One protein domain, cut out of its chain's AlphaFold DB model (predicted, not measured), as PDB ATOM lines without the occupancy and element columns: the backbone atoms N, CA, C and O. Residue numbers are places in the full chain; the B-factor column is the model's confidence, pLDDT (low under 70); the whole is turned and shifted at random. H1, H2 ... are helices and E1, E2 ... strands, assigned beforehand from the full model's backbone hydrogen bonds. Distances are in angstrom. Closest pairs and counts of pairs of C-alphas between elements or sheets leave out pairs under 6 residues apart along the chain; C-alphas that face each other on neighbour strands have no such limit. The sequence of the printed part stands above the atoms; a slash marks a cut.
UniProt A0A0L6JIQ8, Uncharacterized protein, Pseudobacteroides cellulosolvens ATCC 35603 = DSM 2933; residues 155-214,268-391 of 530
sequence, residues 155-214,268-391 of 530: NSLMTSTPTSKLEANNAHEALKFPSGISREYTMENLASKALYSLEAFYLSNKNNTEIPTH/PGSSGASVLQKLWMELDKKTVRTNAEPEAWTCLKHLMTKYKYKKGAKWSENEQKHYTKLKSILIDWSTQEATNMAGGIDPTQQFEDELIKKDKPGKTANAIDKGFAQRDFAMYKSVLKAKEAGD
ATOM      1  N   ASN A 155     -33.018 -15.916  51.860       82.62
ATOM      2  CA  ASN A 155     -33.467 -16.572  53.080       82.62
ATOM      3  C   ASN A 155     -34.979 -16.400  53.318       82.62
ATOM      4  O   ASN A 155     -35.696 -15.713  52.583       82.62
ATOM      5  N   SER A 156     -35.476 -17.027  54.373       83.06
ATOM      6  CA  SER A 156     -36.846 -16.858  54.826       83.06
ATOM      7  C   SER A 156     -37.008 -15.521  55.555       83.06
ATOM      8  O   SER A 156     -36.167 -15.126  56.359       83.06
ATOM      9  N   LEU A 157     -38.140 -14.848  55.338       80.88
ATOM     10  CA  LEU A 157     -38.443 -13.556  55.967       80.88
ATOM     11  C   LEU A 157     -38.385 -13.620  57.512       80.88
ATOM     12  O   LEU A 157     -39.057 -14.472  58.117       80.88
ATOM     13  N   MET A 158     -37.669 -12.669  58.121       78.50
ATOM     14  CA  MET A 158     -37.472 -12.465  59.565       78.50
ATOM     15  C   MET A 158     -36.823 -13.658  60.274       78.50
ATOM     16  O   MET A 158     -37.303 -14.098  61.319       78.50
ATOM     17  N   THR A 159     -35.773 -14.238  59.694       78.50
ATOM     18  CA  THR A 159     -35.099 -15.423  60.272       78.50
ATOM     19  C   THR A 159     -33.609 -15.241  60.525       78.50
ATOM     20  O   THR A 159     -32.995 -16.090  61.177       78.50
ATOM     21  N   SER A 160     -33.008 -14.157  60.031       80.19
ATOM     22  CA  SER A 160     -31.559 -14.005  60.078       80.19
ATOM     23  C   SER A 160     -31.101 -13.339  61.363       80.19
ATOM     24  O   SER A 160     -31.489 -12.225  61.702       80.19
ATOM     25  N   THR A 161     -30.238 -14.043  62.086       85.62
ATOM     26  CA  THR A 161     -29.601 -13.572  63.313       85.62
ATOM     27  C   THR A 161     -28.099 -13.867  63.231       85.62
ATOM     28  O   THR A 161     -27.657 -14.616  62.349       85.62
ATOM     29  N   PRO A 162     -27.275 -13.347  64.156       85.62
ATOM     30  CA  PRO A 162     -25.850 -13.657  64.171       85.62
ATOM     31  C   PRO A 162     -25.608 -15.170  64.293       85.62
ATOM     32  O   PRO A 162     -24.669 -15.696  63.704       85.62
ATOM     33  N   THR A 163     -26.511 -15.903  64.953       87.31
ATOM     34  CA  THR A 163     -26.385 -17.341  65.236       87.31
ATOM     35  C   THR A 163     -27.241 -18.252  64.348       87.31
ATOM     36  O   THR A 163     -27.082 -19.470  64.410       87.31
ATOM     37  N   SER A 164     -28.131 -17.714  63.503       89.31
ATOM     38  CA  SER A 164     -28.971 -18.531  62.612       89.31
ATOM     39  C   SER A 164     -28.118 -19.312  61.606       89.31
ATOM     40  O   SER A 164     -27.099 -18.825  61.129       89.31
ATOM     41  N   LYS A 165     -28.493 -20.537  61.239       92.62
ATOM     42  CA  LYS A 165     -27.763 -21.253  60.176       92.62
ATOM     43  C   LYS A 165     -28.028 -20.601  58.816       92.62
ATOM     44  O   LYS A 165     -29.102 -20.045  58.606       92.62
ATOM     45  N   LEU A 166     -27.066 -20.705  57.898       93.88
ATOM     46  CA  LEU A 166     -27.296 -20.362  56.493       93.88
ATOM     47  C   LEU A 166     -28.369 -21.294  55.919       93.88
ATOM     48  O   LEU A 166     -28.321 -22.507  56.133       93.88
ATOM     49  N   GLU A 167     -29.329 -20.732  55.191       93.62
ATOM     50  CA  GLU A 167     -30.392 -21.504  54.549       93.62
ATOM     51  C   GLU A 167     -29.898 -22.107  53.233       93.62
ATOM     52  O   GLU A 167     -29.279 -21.428  52.412       93.62
ATOM     53  N   ALA A 168     -30.173 -23.394  53.021       94.50
ATOM     54  CA  ALA A 168     -29.885 -24.050  51.753       94.50
ATOM     55  C   ALA A 168     -30.810 -23.516  50.647       94.50
ATOM     56  O   ALA A 168     -32.020 -23.367  50.841       94.50
ATOM     57  N   ASN A 169     -30.257 -23.271  49.461       92.12
ATOM     58  CA  ASN A 169     -31.020 -22.928  48.273       92.12
ATOM     59  C   ASN A 169     -31.609 -24.205  47.659       92.12
ATOM     60  O   ASN A 169     -30.899 -24.988  47.036       92.12
ATOM     61  N   ASN A 170     -32.913 -24.413  47.824       89.56
ATOM     62  CA  ASN A 170     -33.612 -25.593  47.302       89.56
ATOM     63  C   ASN A 170     -34.244 -25.370  45.917       89.56
ATOM     64  O   ASN A 170     -35.102 -26.153  45.506       89.56
ATOM     65  N   ALA A 171     -33.856 -24.305  45.205       86.62
ATOM     66  CA  ALA A 171     -34.291 -24.081  43.831       86.62
ATOM     67  C   ALA A 171     -33.883 -25.254  42.917       86.62
ATOM     68  O   ALA A 171     -32.953 -26.011  43.211       86.62
ATOM     69  N   HIS A 172     -34.602 -25.439  41.809       86.31
ATOM     70  CA  HIS A 172     -34.360 -26.572  40.913       86.31
ATOM     71  C   HIS A 172     -32.955 -26.508  40.297       86.31
ATOM     72  O   HIS A 172     -32.263 -27.526  40.243       86.31
ATOM     73  N   GLU A 173     -32.547 -25.297  39.931       86.00
ATOM     74  CA  GLU A 173     -31.275 -24.892  39.340       86.00
ATOM     75  C   GLU A 173     -30.117 -24.762  40.343       86.00
ATOM     76  O   GLU A 173     -28.992 -24.454  39.945       86.00
ATOM     77  N   ALA A 174     -30.375 -24.959  41.640       90.62
ATOM     78  CA  ALA A 174     -29.336 -24.869  42.655       90.62
ATOM     79  C   ALA A 174     -28.309 -25.999  42.503       90.62
ATOM     80  O   ALA A 174     -28.660 -27.131  42.152       90.62
ATOM     81  N   LEU A 175     -27.044 -25.714  42.825       92.06
ATOM     82  CA  LEU A 175     -26.006 -26.745  42.826       92.06
ATOM     83  C   LEU A 175     -26.322 -27.818  43.872       92.06
ATOM     84  O   LEU A 175     -26.643 -27.517  45.026       92.06
ATOM     85  N   LYS A 176     -26.178 -29.086  43.480       94.50
ATOM     86  CA  LYS A 176     -26.456 -30.250  44.327       94.50
ATOM     87  C   LYS A 176     -25.233 -31.148  44.443       94.50
ATOM     88  O   LYS A 176     -24.400 -31.209  43.540       94.50
ATOM     89  N   PHE A 177     -25.130 -31.836  45.570       93.62
ATOM     90  CA  PHE A 177     -24.274 -33.009  45.704       93.62
ATOM     91  C   PHE A 177     -24.834 -34.173  44.867       93.62
ATOM     92  O   PHE A 177     -26.029 -34.170  44.558       93.62
ATOM     93  N   PRO A 178     -24.038 -35.223  44.581       91.81
ATOM     94  CA  PRO A 178     -24.541 -36.446  43.943       91.81
ATOM     95  C   PRO A 178     -25.726 -37.095  44.678       91.81
ATOM     96  O   PRO A 178     -26.547 -37.766  44.065       91.81
ATOM     97  N   SER A 179     -25.860 -36.853  45.988       93.31
ATOM     98  CA  SER A 179     -27.010 -37.279  46.797       93.31
ATOM     99  C   SER A 179     -28.313 -36.516  46.506       93.31
ATOM    100  O   SER A 179     -29.344 -36.829  47.094       93.31
ATOM    101  N   GLY A 180     -28.278 -35.485  45.657       94.44
ATOM    102  CA  GLY A 180     -29.406 -34.595  45.367       94.44
ATOM    103  C   GLY A 180     -29.623 -33.485  46.402       94.44
ATOM    104  O   GLY A 180     -30.450 -32.600  46.177       94.44
ATOM    105  N   ILE A 181     -28.879 -33.496  47.512       95.31
ATOM    106  CA  ILE A 181     -28.932 -32.452  48.543       95.31
ATOM    107  C   ILE A 181     -28.306 -31.171  47.993       95.31
ATOM    108  O   ILE A 181     -27.235 -31.219  47.384       95.31
ATOM    109  N   SER A 182     -28.948 -30.026  48.233       95.44
ATOM    110  CA  SER A 182     -28.379 -28.740  47.838       95.44
ATOM    111  C   SER A 182     -27.057 -28.470  48.559       95.44
ATOM    112  O   SER A 182     -26.937 -28.640  49.775       95.44
ATOM    113  N   ARG A 183     -26.063 -28.036  47.787       95.44
ATOM    114  CA  ARG A 183     -24.786 -27.514  48.288       95.44
ATOM    115  C   ARG A 183     -24.655 -26.010  48.083       95.44
ATOM    116  O   ARG A 183     -23.649 -25.428  48.471       95.44
ATOM    117  N   GLU A 184     -25.665 -25.390  47.486       95.81
ATOM    118  CA  GLU A 184     -25.775 -23.947  47.354       95.81
ATOM    119  C   GLU A 184     -26.616 -23.393  48.503       95.81
ATOM    120  O   GLU A 184     -27.667 -23.934  48.833       95.81
ATOM    121  N   TYR A 185     -26.164 -22.304  49.110       95.94
ATOM    122  CA  TYR A 185     -26.826 -21.643  50.229       95.94
ATOM    123  C   TYR A 185     -27.120 -20.190  49.873       95.94
ATOM    124  O   TYR A 185     -26.404 -19.559  49.095       95.94
ATOM    125  N   THR A 186     -28.194 -19.656  50.439       93.88
ATOM    126  CA  THR A 186     -28.614 -18.276  50.201       93.88
ATOM    127  C   THR A 186     -27.797 -17.321  51.062       93.88
ATOM    128  O   THR A 186     -27.585 -17.603  52.240       93.88
ATOM    129  N   MET A 187     -27.411 -16.171  50.513       94.00
ATOM    130  CA  MET A 187     -26.710 -15.122  51.271       94.00
ATOM    131  C   MET A 187     -27.472 -13.802  51.382       94.00
ATOM    132  O   MET A 187     -27.040 -12.892  52.084       94.00
ATOM    133  N   GLU A 188     -28.602 -13.683  50.692       90.88
ATOM    134  CA  GLU A 188     -29.398 -12.463  50.698       90.88
ATOM    135  C   GLU A 188     -30.555 -12.510  51.684       90.88
ATOM    136  O   GLU A 188     -31.166 -13.560  51.917       90.88
ATOM    137  N   ASN A 189     -30.919 -11.324  52.175       89.44
ATOM    138  CA  ASN A 189     -32.144 -11.121  52.923       89.44
ATOM    139  C   ASN A 189     -33.348 -10.897  51.988       89.44
ATOM    140  O   ASN A 189     -33.303 -10.066  51.079       89.44
ATOM    141  N   LEU A 190     -34.447 -11.622  52.220       91.50
ATOM    142  CA  LEU A 190     -35.644 -11.524  51.381       91.50
ATOM    143  C   LEU A 190     -36.329 -10.153  51.446       91.50
ATOM    144  O   LEU A 190     -36.814  -9.695  50.414       91.50
ATOM    145  N   ALA A 191     -36.366  -9.488  52.605       91.94
ATOM    146  CA  ALA A 191     -36.998  -8.174  52.735       91.94
ATOM    147  C   ALA A 191     -36.252  -7.116  51.910       91.94
ATOM    148  O   ALA A 191     -36.877  -6.412  51.114       91.94
ATOM    149  N   SER A 192     -34.920  -7.069  52.010       92.12
ATOM    150  CA  SER A 192     -34.114  -6.082  51.279       92.12
ATOM    151  C   SER A 192     -34.062  -6.380  49.778       92.12
ATOM    152  O   SER A 192     -34.188  -5.466  48.954       92.12
ATOM    153  N   LYS A 193     -34.004  -7.665  49.392       92.75
ATOM    154  CA  LYS A 193     -34.151  -8.084  47.988       92.75
ATOM    155  C   LYS A 193     -35.530  -7.718  47.435       92.75
ATOM    156  O   LYS A 193     -35.624  -7.250  46.297       92.75
ATOM    157  N   ALA A 194     -36.595  -7.869  48.223       93.19
ATOM    158  CA  ALA A 194     -37.942  -7.474  47.823       93.19
ATOM    159  C   ALA A 194     -38.105  -5.951  47.727       93.19
ATOM    160  O   ALA A 194     -38.760  -5.488  46.796       93.19
ATOM    161  N   LEU A 195     -37.482  -5.169  48.618       93.38
ATOM    162  CA  LEU A 195     -37.474  -3.705  48.543       93.38
ATOM    163  C   LEU A 195     -36.829  -3.227  47.238       93.38
ATOM    164  O   LEU A 195     -37.443  -2.476  46.482       93.38
ATOM    165  N   TYR A 196     -35.623  -3.722  46.939       90.88
ATOM    166  CA  TYR A 196     -34.941  -3.431  45.677       90.88
ATOM    167  C   TYR A 196     -35.807  -3.827  44.469       90.88
ATOM    168  O   TYR A 196     -35.973  -3.052  43.526       90.88
ATOM    169  N   SER A 197     -36.410  -5.019  44.528       89.94
ATOM    170  CA  SER A 197     -37.266  -5.557  43.462       89.94
ATOM    171  C   SER A 197     -38.537  -4.733  43.244       89.94
ATOM    172  O   SER A 197     -38.931  -4.517  42.098       89.94
ATOM    173  N   LEU A 198     -39.161  -4.238  44.318       91.94
ATOM    174  CA  LEU A 198     -40.341  -3.371  44.263       91.94
ATOM    175  C   LEU A 198     -40.020  -2.047  43.573       91.94
ATOM    176  O   LEU A 198     -40.784  -1.591  42.723       91.94
ATOM    177  N   GLU A 199     -38.893  -1.431  43.924       89.44
ATOM    178  CA  GLU A 199     -38.469  -0.177  43.309       89.44
ATOM    179  C   GLU A 199     -38.098  -0.366  41.833       89.44
ATOM    180  O   GLU A 199     -38.507   0.436  40.992       89.44
ATOM    181  N   ALA A 200     -37.373  -1.440  41.497       84.06
ATOM    182  CA  ALA A 200     -37.052  -1.782  40.113       84.06
ATOM    183  C   ALA A 200     -38.330  -2.014  39.288       84.06
ATOM    184  O   ALA A 200     -38.477  -1.464  38.191       84.06
ATOM    185  N   PHE A 201     -39.290  -2.755  39.849       83.69
ATOM    186  CA  PHE A 201     -40.606  -2.955  39.254       83.69
ATOM    187  C   PHE A 201     -41.329  -1.617  39.043       83.69
ATOM    188  O   PHE A 201     -41.759  -1.326  37.928       83.69
ATOM    189  N   TYR A 202     -41.399  -0.752  40.056       85.56
ATOM    190  CA  TYR A 202     -42.036   0.564  39.948       85.56
ATOM    191  C   TYR A 202     -41.388   1.454  38.873       85.56
ATOM    192  O   TYR A 202     -42.087   2.003  38.017       85.56
ATOM    193  N   LEU A 203     -40.056   1.563  38.861       81.62
ATOM    194  CA  LEU A 203     -39.326   2.381  37.887       81.62
ATOM    195  C   LEU A 203     -39.499   1.881  36.451       81.62
ATOM    196  O   LEU A 203     -39.694   2.701  35.550       81.62
ATOM    197  N   SER A 204     -39.482   0.558  36.246       77.00
ATOM    198  CA  SER A 204     -39.702  -0.049  34.926       77.00
ATOM    199  C   SER A 204     -41.071   0.311  34.338       77.00
ATOM    200  O   SER A 204     -41.202   0.501  33.131       77.00
ATOM    201  N   ASN A 205     -42.081   0.479  35.197       76.31
ATOM    202  CA  ASN A 205     -43.414   0.907  34.789       76.31
ATOM    203  C   ASN A 205     -43.499   2.425  34.577       76.31
ATOM    204  O   ASN A 205     -44.124   2.878  33.620       76.31
ATOM    205  N   LYS A 206     -42.876   3.222  35.456       75.94
ATOM    206  CA  LYS A 206     -42.991   4.688  35.442       75.94
ATOM    207  C   LYS A 206     -42.317   5.330  34.236       75.94
ATOM    208  O   LYS A 206     -42.883   6.238  33.631       75.94
ATOM    209  N   ASN A 207     -41.094   4.916  33.929       67.19
ATOM    210  CA  ASN A 207     -40.266   5.664  32.989       67.19
ATOM    211  C   ASN A 207     -40.580   5.344  31.530       67.19
ATOM    212  O   ASN A 207     -40.076   6.038  30.653       67.19
ATOM    213  N   ASN A 208     -41.372   4.300  31.256       61.09
ATOM    214  CA  ASN A 208     -41.604   3.764  29.911       61.09
ATOM    215  C   ASN A 208     -40.309   3.493  29.118       61.09
ATOM    216  O   ASN A 208     -40.348   3.204  27.925       61.09
ATOM    217  N   THR A 209     -39.161   3.601  29.789       52.78
ATOM    218  CA  THR A 209     -37.869   3.193  29.304       52.78
ATOM    219  C   THR A 209     -38.029   1.718  29.070       52.78
ATOM    220  O   THR A 209     -38.280   0.962  30.014       52.78
ATOM    221  N   GLU A 210     -37.893   1.316  27.813       49.00
ATOM    222  CA  GLU A 210     -37.306   0.024  27.537       49.00
ATOM    223  C   GLU A 210     -36.086  -0.033  28.450       49.00
ATOM    224  O   GLU A 210     -35.104   0.672  28.230       49.00
ATOM    225  N   ILE A 211     -36.186  -0.776  29.564       44.94
ATOM    226  CA  ILE A 211     -34.984  -1.366  30.139       44.94
ATOM    227  C   ILE A 211     -34.368  -1.996  28.905       44.94
ATOM    228  O   ILE A 211     -35.103  -2.792  28.321       44.94
ATOM    229  N   PRO A 212     -33.187  -1.569  28.427       40.44
ATOM    230  CA  PRO A 212     -32.667  -2.036  27.157       40.44
ATOM    231  C   PRO A 212     -32.690  -3.554  27.220       40.44
ATOM    232  O   PRO A 212     -31.889  -4.165  27.929       40.44
ATOM    233  N   THR A 213     -33.711  -4.160  26.615       42.56
ATOM    234  CA  THR A 213     -33.903  -5.597  26.634       42.56
ATOM    235  C   THR A 213     -32.969  -6.034  25.547       42.56
ATOM    236  O   THR A 213     -33.365  -6.195  24.398       42.56
ATOM    237  N   HIS A 214     -31.710  -6.116  25.950       45.59
ATOM    238  CA  HIS A 214     -30.574  -6.494  25.149       45.59
ATOM    239  C   HIS A 214     -30.143  -5.422  24.124       45.59
ATOM    240  O   HIS A 214     -30.925  -4.568  23.703       45.59
ATOM    241  N   PRO A 268     -34.887  -7.241  34.548       67.50
ATOM    242  CA  PRO A 268     -35.019  -6.757  35.923       67.50
ATOM    243  C   PRO A 268     -36.469  -6.652  36.410       67.50
ATOM    244  O   PRO A 268     -36.735  -6.887  37.585       67.50
ATOM    245  N   GLY A 269     -37.418  -6.347  35.517       69.38
ATOM    246  CA  GLY A 269     -38.844  -6.322  35.840       69.38
ATOM    247  C   GLY A 269     -39.417  -7.716  36.111       69.38
ATOM    248  O   GLY A 269     -40.135  -7.897  37.091       69.38
ATOM    249  N   SER A 270     -39.064  -8.711  35.292       72.50
ATOM    250  CA  SER A 270     -39.498 -10.108  35.483       72.50
ATOM    251  C   SER A 270     -38.826 -10.751  36.698       72.50
ATOM    252  O   SER A 270     -39.495 -11.395  37.505       72.50
ATOM    253  N   SER A 271     -37.526 -10.507  36.884       76.00
ATOM    254  CA  SER A 271     -36.780 -10.922  38.074       76.00
ATOM    255  C   SER A 271     -37.359 -10.276  39.335       76.00
ATOM    256  O   SER A 271     -37.600 -10.967  40.324       76.00
ATOM    257  N   GLY A 272     -37.672  -8.976  39.285       80.69
ATOM    258  CA  GLY A 272     -38.310  -8.268  40.393       80.69
ATOM    259  C   GLY A 272     -39.695  -8.830  40.728       80.69
ATOM    260  O   GLY A 272     -39.991  -9.088  41.894       80.69
ATOM    261  N   ALA A 273     -40.518  -9.107  39.713       81.81
ATOM    262  CA  ALA A 273     -41.818  -9.752  39.887       81.81
ATOM    263  C   ALA A 273     -41.696 -11.146  40.532       81.81
ATOM    264  O   ALA A 273     -42.457 -11.460  41.446       81.81
ATOM    265  N   SER A 274     -40.712 -11.952  40.120       84.06
ATOM    266  CA  SER A 274     -40.437 -13.271  40.708       84.06
ATOM    267  C   SER A 274     -40.059 -13.181  42.193       84.06
ATOM    268  O   SER A 274     -40.591 -13.923  43.021       84.06
ATOM    269  N   VAL A 275     -39.217 -12.213  42.575       89.44
ATOM    270  CA  VAL A 275     -38.865 -11.979  43.989       89.44
ATOM    271  C   VAL A 275     -40.091 -11.563  44.809       89.44
ATOM    272  O   VAL A 275     -40.303 -12.087  45.904       89.44
ATOM    273  N   LEU A 276     -40.927 -10.660  44.287       90.75
ATOM    274  CA  LEU A 276     -42.162 -10.242  44.960       90.75
ATOM    275  C   LEU A 276     -43.166 -11.395  45.082       90.75
ATOM    276  O   LEU A 276     -43.819 -11.534  46.117       90.75
ATOM    277  N   GLN A 277     -43.259 -12.258  44.067       87.88
ATOM    278  CA  GLN A 277     -44.059 -13.479  44.122       87.88
ATOM    279  C   GLN A 277     -43.540 -14.438  45.196       87.88
ATOM    280  O   GLN A 277     -44.338 -14.973  45.965       87.88
ATOM    281  N   LYS A 278     -42.217 -14.617  45.305       87.00
ATOM    282  CA  LYS A 278     -41.609 -15.425  46.369       87.00
ATOM    283  C   LYS A 278     -41.953 -14.870  47.751       87.00
ATOM    284  O   LYS A 278     -42.383 -15.633  48.610       87.00
ATOM    285  N   LEU A 279     -41.821 -13.556  47.955       91.31
ATOM    286  CA  LEU A 279     -42.228 -12.912  49.207       91.31
ATOM    287  C   LEU A 279     -43.712 -13.159  49.503       91.31
ATOM    288  O   LEU A 279     -44.062 -13.512  50.625       91.31
ATOM    289  N   TRP A 280     -44.579 -13.019  48.498       89.81
ATOM    290  CA  TRP A 280     -46.005 -13.279  48.658       89.81
ATOM    291  C   TRP A 280     -46.281 -14.729  49.083       89.81
ATOM    292  O   TRP A 280     -47.019 -14.942  50.042       89.81
ATOM    293  N   MET A 281     -45.632 -15.712  48.452       85.81
ATOM    294  CA  MET A 281     -45.747 -17.126  48.833       85.81
ATOM    295  C   MET A 281     -45.244 -17.396  50.256       85.81
ATOM    296  O   MET A 281     -45.843 -18.190  50.974       85.81
ATOM    297  N   GLU A 282     -44.160 -16.745  50.687       85.25
ATOM    298  CA  GLU A 282     -43.651 -16.882  52.058       85.25
ATOM    299  C   GLU A 282     -44.599 -16.298  53.111       85.25
ATOM    300  O   GLU A 282     -44.678 -16.831  54.221       85.25
ATOM    301  N   LEU A 283     -45.339 -15.239  52.772       87.44
ATOM    302  CA  LEU A 283     -46.397 -14.696  53.628       87.44
ATOM    303  C   LEU A 283     -47.635 -15.605  53.654       87.44
ATOM    304  O   LEU A 283     -48.279 -15.719  54.689       87.44
ATOM    305  N   ASP A 284     -47.947 -16.278  52.544       83.44
ATOM    306  CA  ASP A 284     -49.108 -17.174  52.426       83.44
ATOM    307  C   ASP A 284     -48.947 -18.475  53.237       83.44
ATOM    308  O   ASP A 284     -49.913 -19.022  53.762       83.44
ATOM    309  N   LYS A 285     -47.705 -18.952  53.395       78.25
ATOM    310  CA  LYS A 285     -47.369 -20.168  54.159       78.25
ATOM    311  C   LYS A 285     -47.506 -20.023  55.683       78.25
ATOM    312  O   LYS A 285     -47.359 -21.024  56.386       78.25
ATOM    313  N   LYS A 286     -47.688 -18.813  56.226       67.81
ATOM    314  CA  LYS A 286     -47.489 -18.529  57.659       67.81
ATOM    315  C   LYS A 286     -48.768 -18.117  58.390       67.81
ATOM    316  O   LYS A 286     -49.581 -17.349  57.891       67.81
ATOM    317  N   THR A 287     -48.864 -18.539  59.651       54.25
ATOM    318  CA  THR A 287     -49.551 -17.794  60.715       54.25
ATOM    319  C   THR A 287     -48.755 -16.520  61.015       54.25
ATOM    320  O   THR A 287     -47.559 -16.607  61.295       54.25
ATOM    321  N   VAL A 288     -49.424 -15.371  60.936       52.62
ATOM    322  CA  VAL A 288     -48.912 -14.000  61.124       52.62
ATOM    323  C   VAL A 288     -47.778 -13.902  62.166       52.62
ATOM    324  O   VAL A 288     -48.009 -14.147  63.348       52.62
ATOM    325  N   ARG A 289     -46.561 -13.521  61.748       62.53
ATOM    326  CA  ARG A 289     -45.397 -13.280  62.631       62.53
ATOM    327  C   ARG A 289     -45.286 -11.830  63.094       62.53
ATOM    328  O   ARG A 289     -44.682 -11.568  64.129       62.53
ATOM    329  N   THR A 290     -45.845 -10.887  62.336       65.25
ATOM    330  CA  THR A 290     -45.882  -9.460  62.694       65.25
ATOM    331  C   THR A 290     -47.213  -8.839  62.283       65.25
ATOM    332  O   THR A 290     -47.835  -9.277  61.318       65.25
ATOM    333  N   ASN A 291     -47.624  -7.760  62.952       77.31
ATOM    334  CA  ASN A 291     -48.868  -7.052  62.623       77.31
ATOM    335  C   ASN A 291     -48.882  -6.463  61.194       77.31
ATOM    336  O   ASN A 291     -49.953  -6.164  60.675       77.31
ATOM    337  N   ALA A 292     -47.718  -6.308  60.551       84.25
ATOM    338  CA  ALA A 292     -47.593  -5.748  59.205       84.25
ATOM    339  C   ALA A 292     -47.728  -6.794  58.078       84.25
ATOM    340  O   ALA A 292     -47.964  -6.421  56.928       84.25
ATOM    341  N   GLU A 293     -47.608  -8.098  58.371       85.12
ATOM    342  CA  GLU A 293     -47.686  -9.156  57.348       85.12
ATOM    343  C   GLU A 293     -49.026  -9.184  56.582       85.12
ATOM    344  O   GLU A 293     -48.985  -9.273  55.350       85.12
ATOM    345  N   PRO A 294     -50.207  -9.030  57.226       87.38
ATOM    346  CA  PRO A 294     -51.484  -8.972  56.506       87.38
ATOM    347  C   PRO A 294     -51.582  -7.780  55.544       87.38
ATOM    348  O   PRO A 294     -52.138  -7.891  54.445       87.38
ATOM    349  N   GLU A 295     -51.019  -6.630  55.930       91.62
ATOM    350  CA  GLU A 295     -50.990  -5.431  55.088       91.62
ATOM    351  C   GLU A 295     -50.058  -5.622  53.885       91.62
ATOM    352  O   GLU A 295     -50.441  -5.307  52.752       91.62
ATOM    353  N   ALA A 296     -48.864  -6.184  54.108       92.06
ATOM    354  CA  ALA A 296     -47.907  -6.500  53.049       92.06
ATOM    355  C   ALA A 296     -48.490  -7.505  52.048       92.06
ATOM    356  O   ALA A 296     -48.443  -7.264  50.840       92.06
ATOM    357  N   TRP A 297     -49.113  -8.583  52.540       92.50
ATOM    358  CA  TRP A 297     -49.787  -9.581  51.706       92.50
ATOM    359  C   TRP A 297     -50.888  -8.942  50.856       92.50
ATOM    360  O   TRP A 297     -50.969  -9.191  49.653       92.50
ATOM    361  N   THR A 298     -51.696  -8.052  51.445       92.12
ATOM    362  CA  THR A 298     -52.763  -7.343  50.720       92.12
ATOM    363  C   THR A 298     -52.198  -6.477  49.595       92.12
ATOM    364  O   THR A 298     -52.732  -6.482  48.482       92.12
ATOM    365  N   CYS A 299     -51.100  -5.760  49.857       94.06
ATOM    366  CA  CYS A 299     -50.434  -4.943  48.844       94.06
ATOM    367  C   CYS A 299     -49.817  -5.801  47.732       94.06
ATOM    368  O   CYS A 299     -50.041  -5.511  46.557       94.06
ATOM    369  N   LEU A 300     -49.111  -6.882  48.077       92.25
ATOM    370  CA  LEU A 300     -48.518  -7.807  47.107       92.25
ATOM    371  C   LEU A 300     -49.582  -8.465  46.235       92.25
ATOM    372  O   LEU A 300     -49.476  -8.423  45.014       92.25
ATOM    373  N   LYS A 301     -50.657  -8.992  46.827       90.56
ATOM    374  CA  LYS A 301     -51.769  -9.567  46.064       90.56
ATOM    375  C   LYS A 301     -52.346  -8.552  45.080       90.56
ATOM    376  O   LYS A 301     -52.619  -8.910  43.935       90.56
ATOM    377  N   HIS A 302     -52.520  -7.295  45.494       89.88
ATOM    378  CA  HIS A 302     -52.992  -6.243  44.596       89.88
ATOM    379  C   HIS A 302     -52.034  -6.031  43.415       89.88
ATOM    380  O   HIS A 302     -52.452  -6.139  42.260       89.88
ATOM    381  N   LEU A 303     -50.755  -5.783  43.703       88.31
ATOM    382  CA  LEU A 303     -49.737  -5.474  42.696       88.31
ATOM    383  C   LEU A 303     -49.412  -6.660  41.775       88.31
ATOM    384  O   LEU A 303     -49.094  -6.443  40.615       88.31
ATOM    385  N   MET A 304     -49.523  -7.900  42.257       84.06
ATOM    386  CA  MET A 304     -49.156  -9.093  41.484       84.06
ATOM    387  C   MET A 304     -50.321  -9.695  40.694       84.06
ATOM    388  O   MET A 304     -50.100 -10.261  39.629       84.06
ATOM    389  N   THR A 305     -51.560  -9.611  41.198       81.31
ATOM    390  CA  THR A 305     -52.711 -10.294  40.562       81.31
ATOM    391  C   THR A 305     -53.702  -9.355  39.893       81.31
ATOM    392  O   THR A 305     -54.354  -9.743  38.923       81.31
ATOM    393  N   LYS A 306     -53.859  -8.132  40.412       74.69
ATOM    394  CA  LYS A 306     -54.859  -7.184  39.902       74.69
ATOM    395  C   LYS A 306     -54.261  -6.216  38.895       74.69
ATOM    396  O   LYS A 306     -54.945  -5.837  37.944       74.69
ATOM    397  N   TYR A 307     -52.994  -5.851  39.071       72.31
ATOM    398  CA  TYR A 307     -52.284  -5.043  38.096       72.31
ATOM    399  C   TYR A 307     -51.968  -5.877  36.849       72.31
ATOM    400  O   TYR A 307     -51.120  -6.767  36.857       72.31
ATOM    401  N   LYS A 308     -52.665  -5.586  35.749       69.38
ATOM    402  CA  LYS A 308     -52.305  -6.116  34.432       69.38
ATOM    403  C   LYS A 308     -51.246  -5.200  33.849       69.38
ATOM    404  O   LYS A 308     -51.593  -4.118  33.374       69.38
ATOM    405  N   TYR A 309     -49.988  -5.639  33.882       65.62
ATOM    406  CA  TYR A 309     -48.892  -4.916  33.246       65.62
ATOM    407  C   TYR A 309     -49.282  -4.531  31.817       65.62
ATOM    408  O   TYR A 309     -49.608  -5.378  30.982       65.62
ATOM    409  N   LYS A 310     -49.271  -3.229  31.557       66.44
ATOM    410  CA  LYS A 310     -49.413  -2.648  30.227       66.44
ATOM    411  C   LYS A 310     -48.251  -1.683  30.068       66.44
ATOM    412  O   LYS A 310     -48.156  -0.729  30.837       66.44
ATOM    413  N   LYS A 311     -47.368  -1.939  29.097       63.88
ATOM    414  CA  LYS A 311     -46.211  -1.079  28.800       63.88
ATOM    415  C   LYS A 311     -46.680   0.380  28.687       63.88
ATOM    416  O   LYS A 311     -47.584   0.676  27.907       63.88
ATOM    417  N   GLY A 312     -46.120   1.259  29.517       66.00
ATOM    418  CA  GLY A 312     -46.442   2.691  29.556       66.00
ATOM    419  C   GLY A 312     -47.722   3.089  30.282       66.00
ATOM    420  O   GLY A 312     -48.062   4.274  30.300       66.00
ATOM    421  N   ALA A 313     -48.437   2.148  30.901       72.94
ATOM    422  CA  ALA A 313     -49.575   2.489  31.738       72.94
ATOM    423  C   ALA A 313     -49.102   3.162  33.030       72.94
ATOM    424  O   ALA A 313     -48.329   2.601  33.810       72.94
ATOM    425  N   LYS A 314     -49.616   4.369  33.272       80.75
ATOM    426  CA  LYS A 314     -49.455   5.041  34.559       80.75
ATOM    427  C   LYS A 314     -50.157   4.225  35.637       80.75
ATOM    428  O   LYS A 314     -51.264   3.738  35.421       80.75
ATOM    429  N   TRP A 315     -49.511   4.124  36.790       86.00
ATOM    430  CA  TRP A 315     -50.124   3.532  37.968       86.00
ATOM    431  C   TRP A 315     -51.316   4.383  38.410       86.00
ATOM    432  O   TRP A 315     -51.220   5.613  38.471       86.00
ATOM    433  N   SER A 316     -52.438   3.733  38.697       88.75
ATOM    434  CA  SER A 316     -53.601   4.353  39.318       88.75
ATOM    435  C   SER A 316     -53.261   4.841  40.730       88.75
ATOM    436  O   SER A 316     -52.298   4.389  41.355       88.75
ATOM    437  N   GLU A 317     -54.076   5.747  41.269       91.06
ATOM    438  CA  GLU A 317     -53.939   6.210  42.657       91.06
ATOM    439  C   GLU A 317     -53.935   5.034  43.649       91.06
ATOM    440  O   GLU A 317     -53.167   5.013  44.612       91.06
ATOM    441  N   ASN A 318     -54.738   4.006  43.369       91.81
ATOM    442  CA  ASN A 318     -54.816   2.823  44.209       91.81
ATOM    443  C   ASN A 318     -53.538   1.964  44.139       91.81
ATOM    444  O   ASN A 318     -53.055   1.497  45.171       91.81
ATOM    445  N   GLU A 319     -52.945   1.792  42.953       91.00
ATOM    446  CA  GLU A 319     -51.646   1.115  42.811       91.00
ATOM    447  C   GLU A 319     -50.530   1.900  43.511       91.00
ATOM    448  O   GLU A 319     -49.724   1.314  44.238       91.00
ATOM    449  N   GLN A 320     -50.518   3.229  43.367       92.75
ATOM    450  CA  GLN A 320     -49.553   4.101  44.041       92.75
ATOM    451  C   GLN A 320     -49.679   4.000  45.569       92.75
ATOM    452  O   GLN A 320     -48.661   3.925  46.260       92.75
ATOM    453  N   LYS A 321     -50.907   3.933  46.104       95.12
ATOM    454  CA  LYS A 321     -51.168   3.716  47.535       95.12
ATOM    455  C   LYS A 321     -50.596   2.382  48.021       95.12
ATOM    456  O   LYS A 321     -49.906   2.358  49.041       95.12
ATOM    457  N   HIS A 322     -50.843   1.288  47.296       94.75
ATOM    458  CA  HIS A 322     -50.311  -0.034  47.648       94.75
ATOM    459  C   HIS A 322     -48.783  -0.094  47.570       94.75
ATOM    460  O   HIS A 322     -48.162  -0.669  48.462       94.75
ATOM    461  N   TYR A 323     -48.164   0.533  46.567       94.19
ATOM    462  CA  TYR A 323     -46.704   0.616  46.490       94.19
ATOM    463  C   TYR A 323     -46.103   1.425  47.629       94.19
ATOM    464  O   TYR A 323     -45.201   0.924  48.290       94.19
ATOM    465  N   THR A 324     -46.614   2.626  47.915       95.12
ATOM    466  CA  THR A 324     -46.083   3.454  49.008       95.12
ATOM    467  C   THR A 324     -46.179   2.718  50.345       95.12
ATOM    468  O   THR A 324     -45.227   2.726  51.127       95.12
ATOM    469  N   LYS A 325     -47.301   2.028  50.592       96.25
ATOM    470  CA  LYS A 325     -47.498   1.240  51.813       96.25
ATOM    471  C   LYS A 325     -46.555   0.036  51.881       96.25
ATOM    472  O   LYS A 325     -45.891  -0.136  52.898       96.25
ATOM    473  N   LEU A 326     -46.457  -0.760  50.812       95.31
ATOM    474  CA  LEU A 326     -45.561  -1.920  50.763       95.31
ATOM    475  C   LEU A 326     -44.092  -1.507  50.899       95.31
ATOM    476  O   LEU A 326     -43.352  -2.133  51.649       95.31
ATOM    477  N   LYS A 327     -43.685  -0.427  50.228       95.00
ATOM    478  CA  LYS A 327     -42.345   0.155  50.328       95.00
ATOM    479  C   LYS A 327     -41.987   0.500  51.769       95.00
ATOM    480  O   LYS A 327     -40.911   0.128  52.217       95.00
ATOM    481  N   SER A 328     -42.882   1.177  52.494       94.19
ATOM    482  CA  SER A 328     -42.665   1.508  53.909       94.19
ATOM    483  C   SER A 328     -42.445   0.250  54.751       94.19
ATOM    484  O   SER A 328     -41.467   0.182  55.482       94.19
ATOM    485  N   ILE A 329     -43.305  -0.763  54.591       94.44
ATOM    486  CA  ILE A 329     -43.188  -2.029  55.333       94.44
ATOM    487  C   ILE A 329     -41.854  -2.723  55.031       94.44
ATOM    488  O   ILE A 329     -41.187  -3.211  55.938       94.44
ATOM    489  N   LEU A 330     -41.448  -2.762  53.759       94.06
ATOM    490  CA  LEU A 330     -40.201  -3.404  53.350       94.06
ATOM    491  C   LEU A 330     -38.958  -2.661  53.844       94.06
ATOM    492  O   LEU A 330     -37.974  -3.322  54.164       94.06
ATOM    493  N   ILE A 331     -38.993  -1.327  53.935       91.88
ATOM    494  CA  ILE A 331     -37.922  -0.547  54.574       91.88
ATOM    495  C   ILE A 331     -37.791  -0.963  56.042       91.88
ATOM    496  O   ILE A 331     -36.700  -1.350  56.457       91.88
ATOM    497  N   ASP A 332     -38.900  -0.968  56.787       91.69
ATOM    498  CA  ASP A 332     -38.902  -1.319  58.210       91.69
ATOM    499  C   ASP A 332     -38.396  -2.753  58.438       91.69
ATOM    500  O   ASP A 332     -37.524  -2.979  59.277       91.69
ATOM    501  N   TRP A 333     -38.879  -3.724  57.654       92.44
ATOM    502  CA  TRP A 333     -38.432  -5.119  57.740       92.44
ATOM    503  C   TRP A 333     -36.958  -5.294  57.381       92.44
ATOM    504  O   TRP A 333     -36.248  -6.034  58.058       92.44
ATOM    505  N   SER A 334     -36.479  -4.608  56.342       91.12
ATOM    506  CA  SER A 334     -35.076  -4.708  55.925       91.12
ATOM    507  C   SER A 334     -34.133  -4.108  56.972       91.12
ATOM    508  O   SER A 334     -33.105  -4.712  57.281       91.12
ATOM    509  N   THR A 335     -34.507  -2.973  57.575       90.38
ATOM    510  CA  THR A 335     -33.784  -2.374  58.707       90.38
ATOM    511  C   THR A 335     -33.815  -3.288  59.928       90.38
ATOM    512  O   THR A 335     -32.781  -3.507  60.559       90.38
ATOM    513  N   GLN A 336     -34.972  -3.870  60.253       90.69
ATOM    514  CA  GLN A 336     -35.099  -4.785  61.386       90.69
ATOM    515  C   GLN A 336     -34.215  -6.028  61.211       90.69
ATOM    516  O   GLN A 336     -33.534  -6.432  62.149       90.69
ATOM    517  N   GLU A 337     -34.174  -6.618  60.017       90.00
ATOM    518  CA  GLU A 337     -33.307  -7.762  59.707       90.00
ATOM    519  C   GLU A 337     -31.823  -7.406  59.782       90.00
ATOM    520  O   GLU A 337     -31.047  -8.145  60.389       90.00
ATOM    521  N   ALA A 338     -31.418  -6.266  59.215       90.81
ATOM    522  CA  ALA A 338     -30.044  -5.781  59.330       90.81
ATOM    523  C   ALA A 338     -29.649  -5.581  60.801       90.81
ATOM    524  O   ALA A 338     -28.614  -6.078  61.248       90.81
ATOM    525  N   THR A 339     -30.524  -4.955  61.585       90.25
ATOM    526  CA  THR A 339     -30.344  -4.742  63.026       90.25
ATOM    527  C   THR A 339     -30.214  -6.066  63.785       90.25
ATOM    528  O   THR A 339     -29.306  -6.231  64.603       90.25
ATOM    529  N   ASN A 340     -31.076  -7.041  63.481       89.81
ATOM    530  CA  ASN A 340     -31.031  -8.372  64.083       89.81
ATOM    531  C   ASN A 340     -29.714  -9.084  63.751       89.81
ATOM    532  O   ASN A 340     -29.043  -9.563  64.661       89.81
ATOM    533  N   MET A 341     -29.299  -9.103  62.480       89.31
ATOM    534  CA  MET A 341     -28.021  -9.684  62.036       89.31
ATOM    535  C   MET A 341     -26.793  -8.982  62.633       89.31
ATOM    536  O   MET A 341     -25.730  -9.594  62.759       89.31
ATOM    537  N   ALA A 342     -26.921  -7.707  62.995       88.19
ATOM    538  CA  ALA A 342     -25.885  -6.936  63.671       88.19
ATOM    539  C   ALA A 342     -25.838  -7.168  65.189       88.19
ATOM    540  O   ALA A 342     -24.834  -6.837  65.815       88.19
ATOM    541  N   GLY A 343     -26.895  -7.733  65.779       85.69
ATOM    542  CA  GLY A 343     -27.025  -7.885  67.227       85.69
ATOM    543  C   GLY A 343     -27.497  -6.622  67.958       85.69
ATOM    544  O   GLY A 343     -27.293  -6.535  69.165       85.69
ATOM    545  N   GLY A 344     -28.131  -5.658  67.270       82.56
ATOM    546  CA  GLY A 344     -28.922  -4.616  67.942       82.56
ATOM    547  C   GLY A 344     -28.923  -3.211  67.334       82.56
ATOM    548  O   GLY A 344     -29.926  -2.523  67.484       82.56
ATOM    549  N   ILE A 345     -27.861  -2.764  66.654       81.75
ATOM    550  CA  ILE A 345     -27.802  -1.429  66.021       81.75
ATOM    551  C   ILE A 345     -27.707  -1.605  64.510       81.75
ATOM    552  O   ILE A 345     -26.886  -2.401  64.060       81.75
ATOM    553  N   ASP A 346     -28.521  -0.864  63.750       80.19
ATOM    554  CA  ASP A 346     -28.489  -0.873  62.284       80.19
ATOM    555  C   ASP A 346     -27.111  -0.410  61.770       80.19
ATOM    556  O   ASP A 346     -26.747   0.759  61.942       80.19
ATOM    557  N   PRO A 347     -26.309  -1.300  61.159       82.56
ATOM    558  CA  PRO A 347     -24.961  -0.969  60.728       82.56
ATOM    559  C   PRO A 347     -24.909  -0.551  59.254       82.56
ATOM    560  O   PRO A 347     -23.808  -0.475  58.702       82.56
ATOM    561  N   THR A 348     -26.048  -0.342  58.579       85.38
ATOM    562  CA  THR A 348     -26.076  -0.165  57.117       85.38
ATOM    563  C   THR A 348     -25.567   1.191  56.663       85.38
ATOM    564  O   THR A 348     -25.170   1.307  55.509       85.38
ATOM    565  N   GLN A 349     -25.476   2.188  57.552       86.38
ATOM    566  CA  GLN A 349     -25.021   3.534  57.186       86.38
ATOM    567  C   GLN A 349     -23.655   3.519  56.481       86.38
ATOM    568  O   GLN A 349     -23.490   4.153  55.448       86.38
ATOM    569  N   GLN A 350     -22.694   2.723  56.961       87.81
ATOM    570  CA  GLN A 350     -21.373   2.618  56.322       87.81
ATOM    571  C   GLN A 350     -21.423   1.997  54.910       87.81
ATOM    572  O   GLN A 350     -20.568   2.298  54.074       87.81
ATOM    573  N   PHE A 351     -22.398   1.114  54.653       89.81
ATOM    574  CA  PHE A 351     -22.640   0.501  53.343       89.81
ATOM    575  C   PHE A 351     -23.337   1.497  52.412       89.81
ATOM    576  O   PHE A 351     -22.954   1.613  51.249       89.81
ATOM    577  N   GLU A 352     -24.295   2.267  52.934       86.94
ATOM    578  CA  GLU A 352     -24.934   3.372  52.214       86.94
ATOM    579  C   GLU A 352     -23.905   4.427  51.795       86.94
ATOM    580  O   GLU A 352     -23.870   4.817  50.628       86.94
ATOM    581  N   ASP A 353     -23.032   4.841  52.716       85.88
ATOM    582  CA  ASP A 353     -21.994   5.840  52.460       85.88
ATOM    583  C   ASP A 353     -21.029   5.385  51.358       85.88
ATOM    584  O   ASP A 353     -20.646   6.188  50.503       85.88
ATOM    585  N   GLU A 354     -20.665   4.096  51.325       87.00
ATOM    586  CA  GLU A 354     -19.819   3.566  50.251       87.00
ATOM    587  C   GLU A 354     -20.522   3.565  48.903       87.00
ATOM    588  O   GLU A 354     -19.943   3.994  47.904       87.00
ATOM    589  N   LEU A 355     -21.772   3.102  48.881       84.62
ATOM    590  CA  LEU A 355     -22.569   3.049  47.666       84.62
ATOM    591  C   LEU A 355     -22.744   4.454  47.084       84.62
ATOM    592  O   LEU A 355     -22.539   4.662  45.888       84.62
ATOM    593  N   ILE A 356     -23.055   5.445  47.927       85.12
ATOM    594  CA  ILE A 356     -23.146   6.851  47.516       85.12
ATOM    595  C   ILE A 356     -21.803   7.338  46.976       85.12
ATOM    596  O   ILE A 356     -21.757   7.915  45.889       85.12
ATOM    597  N   LYS A 357     -20.714   7.128  47.723       85.38
ATOM    598  CA  LYS A 357     -19.376   7.597  47.343       85.38
ATOM    599  C   LYS A 357     -18.963   7.067  45.971       85.38
ATOM    600  O   LYS A 357     -18.390   7.824  45.189       85.38
ATOM    601  N   LYS A 358     -19.251   5.794  45.692       80.00
ATOM    602  CA  LYS A 358     -18.839   5.123  44.461       80.00
ATOM    603  C   LYS A 358     -19.757   5.427  43.277       80.00
ATOM    604  O   LYS A 358     -19.268   5.812  42.218       80.00
ATOM    605  N   ASP A 359     -21.069   5.307  43.457       78.75
ATOM    606  CA  ASP A 359     -22.007   5.343  42.330       78.75
ATOM    607  C   ASP A 359     -22.587   6.739  42.071       78.75
ATOM    608  O   ASP A 359     -23.028   7.050  40.959       78.75
ATOM    609  N   LYS A 360     -22.680   7.573  43.113       82.25
ATOM    610  CA  LYS A 360     -23.449   8.828  43.093       82.25
ATOM    611  C   LYS A 360     -22.844   9.888  44.029       82.25
ATOM    612  O   LYS A 360     -23.550  10.372  44.924       82.25
ATOM    613  N   PRO A 361     -21.577  10.295  43.832       80.06
ATOM    614  CA  PRO A 361     -20.910  11.222  44.740       80.06
ATOM    615  C   PRO A 361     -21.722  12.517  44.916       80.06
ATOM    616  O   PRO A 361     -22.151  13.136  43.940       80.06
ATOM    617  N   GLY A 362     -21.964  12.904  46.175       78.88
ATOM    618  CA  GLY A 362     -22.694  14.125  46.544       78.88
ATOM    619  C   GLY A 362     -24.227  14.021  46.570       78.88
ATOM    620  O   GLY A 362     -24.891  15.044  46.722       78.88
ATOM    621  N   LYS A 363     -24.810  12.823  46.424       83.38
ATOM    622  CA  LYS A 363     -26.267  12.609  46.524       83.38
ATOM    623  C   LYS A 363     -26.652  11.924  47.833       83.38
ATOM    624  O   LYS A 363     -25.880  11.160  48.392       83.38
ATOM    625  N   THR A 364     -27.872  12.167  48.305       83.25
ATOM    626  CA  THR A 364     -28.455  11.407  49.419       83.25
ATOM    627  C   THR A 364     -28.965  10.047  48.933       83.25
ATOM    628  O   THR A 364     -29.505   9.945  47.826       83.25
ATOM    629  N   ALA A 365     -28.810   9.002  49.754       81.94
ATOM    630  CA  ALA A 365     -29.343   7.675  49.449       81.94
ATOM    631  C   ALA A 365     -30.871   7.716  49.338       81.94
ATOM    632  O   ALA A 365     -31.578   8.164  50.248       81.94
ATOM    633  N   ASN A 366     -31.392   7.213  48.221       83.94
ATOM    634  CA  ASN A 366     -32.820   6.961  48.068       83.94
ATOM    635  C   ASN A 366     -33.183   5.544  48.566       83.94
ATOM    636  O   ASN A 366     -32.334   4.792  49.032       83.94
ATOM    637  N   ALA A 367     -34.455   5.149  48.469       79.31
ATOM    638  CA  ALA A 367     -34.898   3.836  48.949       79.31
ATOM    639  C   ALA A 367     -34.245   2.640  48.225       79.31
ATOM    640  O   ALA A 367     -34.061   1.595  48.841       79.31
ATOM    641  N   ILE A 368     -33.877   2.789  46.945       83.56
ATOM    642  CA  ILE A 368     -33.133   1.760  46.199       83.56
ATOM    643  C   ILE A 368     -31.739   1.613  46.787       83.56
ATOM    644  O   ILE A 368     -31.294   0.493  47.009       83.56
ATOM    645  N   ASP A 369     -31.074   2.740  47.039       85.00
ATOM    646  CA  ASP A 369     -29.721   2.771  47.592       85.00
ATOM    647  C   ASP A 369     -29.702   2.127  48.991       85.00
ATOM    648  O   ASP A 369     -28.863   1.272  49.260       85.00
ATOM    649  N   LYS A 370     -30.704   2.428  49.831       84.19
ATOM    650  CA  LYS A 370     -30.889   1.796  51.150       84.19
ATOM    651  C   LYS A 370     -31.147   0.294  51.063       84.19
ATOM    652  O   LYS A 370     -30.475  -0.486  51.732       84.19
ATOM    653  N   GLY A 371     -32.084  -0.121  50.206       86.50
ATOM    654  CA  GLY A 371     -32.369  -1.540  49.994       86.50
ATOM    655  C   GLY A 371     -31.146  -2.301  49.481       86.50
ATOM    656  O   GLY A 371     -30.895  -3.423  49.908       86.50
ATOM    657  N   PHE A 372     -30.341  -1.679  48.618       90.12
ATOM    658  CA  PHE A 372     -29.095  -2.262  48.128       90.12
ATOM    659  C   PHE A 372     -28.036  -2.373  49.233       90.12
ATOM    660  O   PHE A 372     -27.476  -3.450  49.410       90.12
ATOM    661  N   ALA A 373     -27.826  -1.327  50.038       91.25
ATOM    662  CA  ALA A 373     -26.901  -1.361  51.174       91.25
ATOM    663  C   ALA A 373     -27.287  -2.422  52.223       91.25
ATOM    664  O   ALA A 373     -26.429  -3.107  52.779       91.25
ATOM    665  N   GLN A 374     -28.587  -2.618  52.459       91.06
ATOM    666  CA  GLN A 374     -29.103  -3.679  53.328       91.06
ATOM    667  C   GLN A 374     -28.880  -5.082  52.744       91.06
ATOM    668  O   GLN A 374     -28.600  -6.018  53.496       91.06
ATOM    669  N   ARG A 375     -28.983  -5.252  51.415       92.88
ATOM    670  CA  ARG A 375     -28.592  -6.501  50.729       92.88
ATOM    671  C   ARG A 375     -27.093  -6.757  50.884       92.88
ATOM    672  O   ARG A 375     -26.732  -7.840  51.334       92.88
ATOM    673  N   ASP A 376     -26.255  -5.753  50.614       94.88
ATOM    674  CA  ASP A 376     -24.797  -5.828  50.784       94.88
ATOM    675  C   ASP A 376     -24.436  -6.250  52.212       94.88
ATOM    676  O   ASP A 376     -23.681  -7.201  52.413       94.88
ATOM    677  N   PHE A 377     -25.035  -5.621  53.225       94.50
ATOM    678  CA  PHE A 377     -24.789  -5.987  54.618       94.50
ATOM    679  C   PHE A 377     -25.187  -7.440  54.941       94.50
ATOM    680  O   PHE A 377     -24.437  -8.158  55.609       94.50
ATOM    681  N   ALA A 378     -26.344  -7.903  54.451       93.00
ATOM    682  CA  ALA A 378     -26.780  -9.289  54.628       93.00
ATOM    683  C   ALA A 378     -25.798 -10.285  53.985       93.00
ATOM    684  O   ALA A 378     -25.432 -11.296  54.596       93.00
ATOM    685  N   MET A 379     -25.328  -9.969  52.777       95.62
ATOM    686  CA  MET A 379     -24.355 -10.776  52.044       95.62
ATOM    687  C   MET A 379     -23.005 -10.789  52.760       95.62
ATOM    688  O   MET A 379     -22.450 -11.863  52.978       95.62
ATOM    689  N   TYR A 380     -22.523  -9.637  53.231       96.31
ATOM    690  CA  TYR A 380     -21.320  -9.520  54.057       96.31
ATOM    691  C   TYR A 380     -21.371 -10.441  55.285       96.31
ATOM    692  O   TYR A 380     -20.453 -11.232  55.510       96.31
ATOM    693  N   LYS A 381     -22.463 -10.398  56.059       95.12
ATOM    694  CA  LYS A 381     -22.633 -11.270  57.233       95.12
ATOM    695  C   LYS A 381     -22.689 -12.750  56.858       95.12
ATOM    696  O   LYS A 381     -22.109 -13.576  57.563       95.12
ATOM    697  N   SER A 382     -23.349 -13.083  55.752       95.81
ATOM    698  CA  SER A 382     -23.418 -14.460  55.255       95.81
ATOM    699  C   SER A 382     -22.048 -14.982  54.818       95.81
ATOM    700  O   SER A 382     -21.700 -16.110  55.155       95.81
ATOM    701  N   VAL A 383     -21.248 -14.150  54.144       96.75
ATOM    702  CA  VAL A 383     -19.868 -14.448  53.735       96.75
ATOM    703  C   VAL A 383     -18.993 -14.727  54.959       96.75
ATOM    704  O   VAL A 383     -18.319 -15.754  54.995       96.75
ATOM    705  N   LEU A 384     -19.047 -13.887  55.998       95.94
ATOM    706  CA  LEU A 384     -18.293 -14.142  57.231       95.94
ATOM    707  C   LEU A 384     -18.723 -15.442  57.921       95.94
ATOM    708  O   LEU A 384     -17.871 -16.236  58.309       95.94
ATOM    709  N   LYS A 385     -20.031 -15.715  57.998       95.25
ATOM    710  CA  LYS A 385     -20.543 -16.973  58.564       95.25
ATOM    711  C   LYS A 385     -20.095 -18.202  57.763       95.25
ATOM    712  O   LYS A 385     -19.743 -19.216  58.359       95.25
ATOM    713  N   ALA A 386     -20.103 -18.131  56.433       95.31
ATOM    714  CA  ALA A 386     -19.612 -19.215  55.581       95.31
ATOM    715  C   ALA A 386     -18.109 -19.455  55.779       95.31
ATOM    716  O   ALA A 386     -17.690 -20.606  55.909       95.31
ATOM    717  N   LYS A 387     -17.321 -18.379  55.889       94.81
ATOM    718  CA  LYS A 387     -15.894 -18.457  56.223       94.81
ATOM    719  C   LYS A 387     -15.669 -19.149  57.571       94.81
ATOM    720  O   LYS A 387     -14.853 -20.059  57.658       94.81
ATOM    721  N   GLU A 388     -16.389 -18.730  58.613       94.56
ATOM    722  CA  GLU A 388     -16.286 -19.293  59.969       94.56
ATOM    723  C   GLU A 388     -16.698 -20.770  60.033       94.56
ATOM    724  O   GLU A 388     -16.126 -21.530  60.814       94.56
ATOM    725  N   ALA A 389     -17.662 -21.193  59.209       93.44
ATOM    726  CA  ALA A 389     -18.085 -22.590  59.126       93.44
ATOM    727  C   ALA A 389     -16.993 -23.516  58.555       93.44
ATOM    728  O   ALA A 389     -16.959 -24.697  58.899       93.44
ATOM    729  N   GLY A 390     -16.102 -22.990  57.706       92.19
ATOM    730  CA  GLY A 390     -14.923 -23.698  57.195       92.19
ATOM    731  C   GLY A 390     -15.196 -24.793  56.156       92.19
ATOM    732  O   GLY A 390     -14.256 -25.447  55.715       92.19
ATOM    733  N   ASP A 391     -16.450 -25.003  55.752       92.75
ATOM    734  CA  ASP A 391     -16.860 -26.014  54.764       92.75
ATOM    735  C   ASP A 391     -17.417 -25.415  53.455       92.75
ATOM    736  O   ASP A 391     -17.911 -26.140  52.583       92.75
TER     737      ASP A 391
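AT A GLANCE: This is residues 155 to 214 and 268 to 391 of the 530 residues of an uncharacterized protein of Pseudobacteroides cellulosolvens ATCC 35603 = DSM 2933 (UniProt A0A0L6JIQ8). The longest helix, H4, forms a loose three-helix bundle with H1 and H6, the three meeting over parts of their lengths; H2 packs on H1, H3 packs on H2 and H4, and H5 packs steeply on H6, away from H2 and H3. A long stretch without a named element, residues 155 to 183, leads into the short strand E1 beside H6. The 184 printed residues are mostly helix, in the order E1 H1 H2 H3 H4 H5 H6, and compact, with a radius of gyration of the C-alphas of 17.2 A and spans of 50 by 43 by 41 A.

HOW THE PARTS SIT: Start at H4, residues 317 to 342. H1, residues 190 to 206, touches it with residues 191 to 198 alone, closest at the C-alphas of Ser 192 and Ser 334, 4.9 A, at a shallow tilt of 29 degrees, opposite ways. H6, residues 367 to 389, touches residues 331 to 341 of H4 alone, closest at the C-alphas of Ala 338 and Gln 374, 6.4 A. H2, residues 268 to 284, touches H1, closest at the C-alphas of Ser 197 and Gly 272, 4.2 A. H3, residues 293 to 306, touches residues 319 to 329 of H4 alone, closest at the C-alphas of Cys 299 and His 322, 5.1 A. H5, residues 349 to 359, touches residues 369 to 377 of H6 alone, closest at the C-alphas of Phe 351 and Ala 373, 5.1 A. Every O i to N i+4 pair is within hydrogen-bond range in H1, H2, H3, H4, H5 and H6.

IN THESE COORDINATES: Find C-alpha 317 at (-53.939, 6.210, 42.657); H4 runs 37.4 A from there. H6, 32.9 A, ends at C-alpha 389, (-18.085, -22.590, 59.126). E1, residues 184 to 188, pairs with no named strand.

THE WHOLE: Residues 215 to 267 are not printed, and C-alphas 214 and 268 are 11.7 A apart. Look for pLDDT under 70 at residues 207 to 214, 268 to 269, 286 to 290 and 308 to 312.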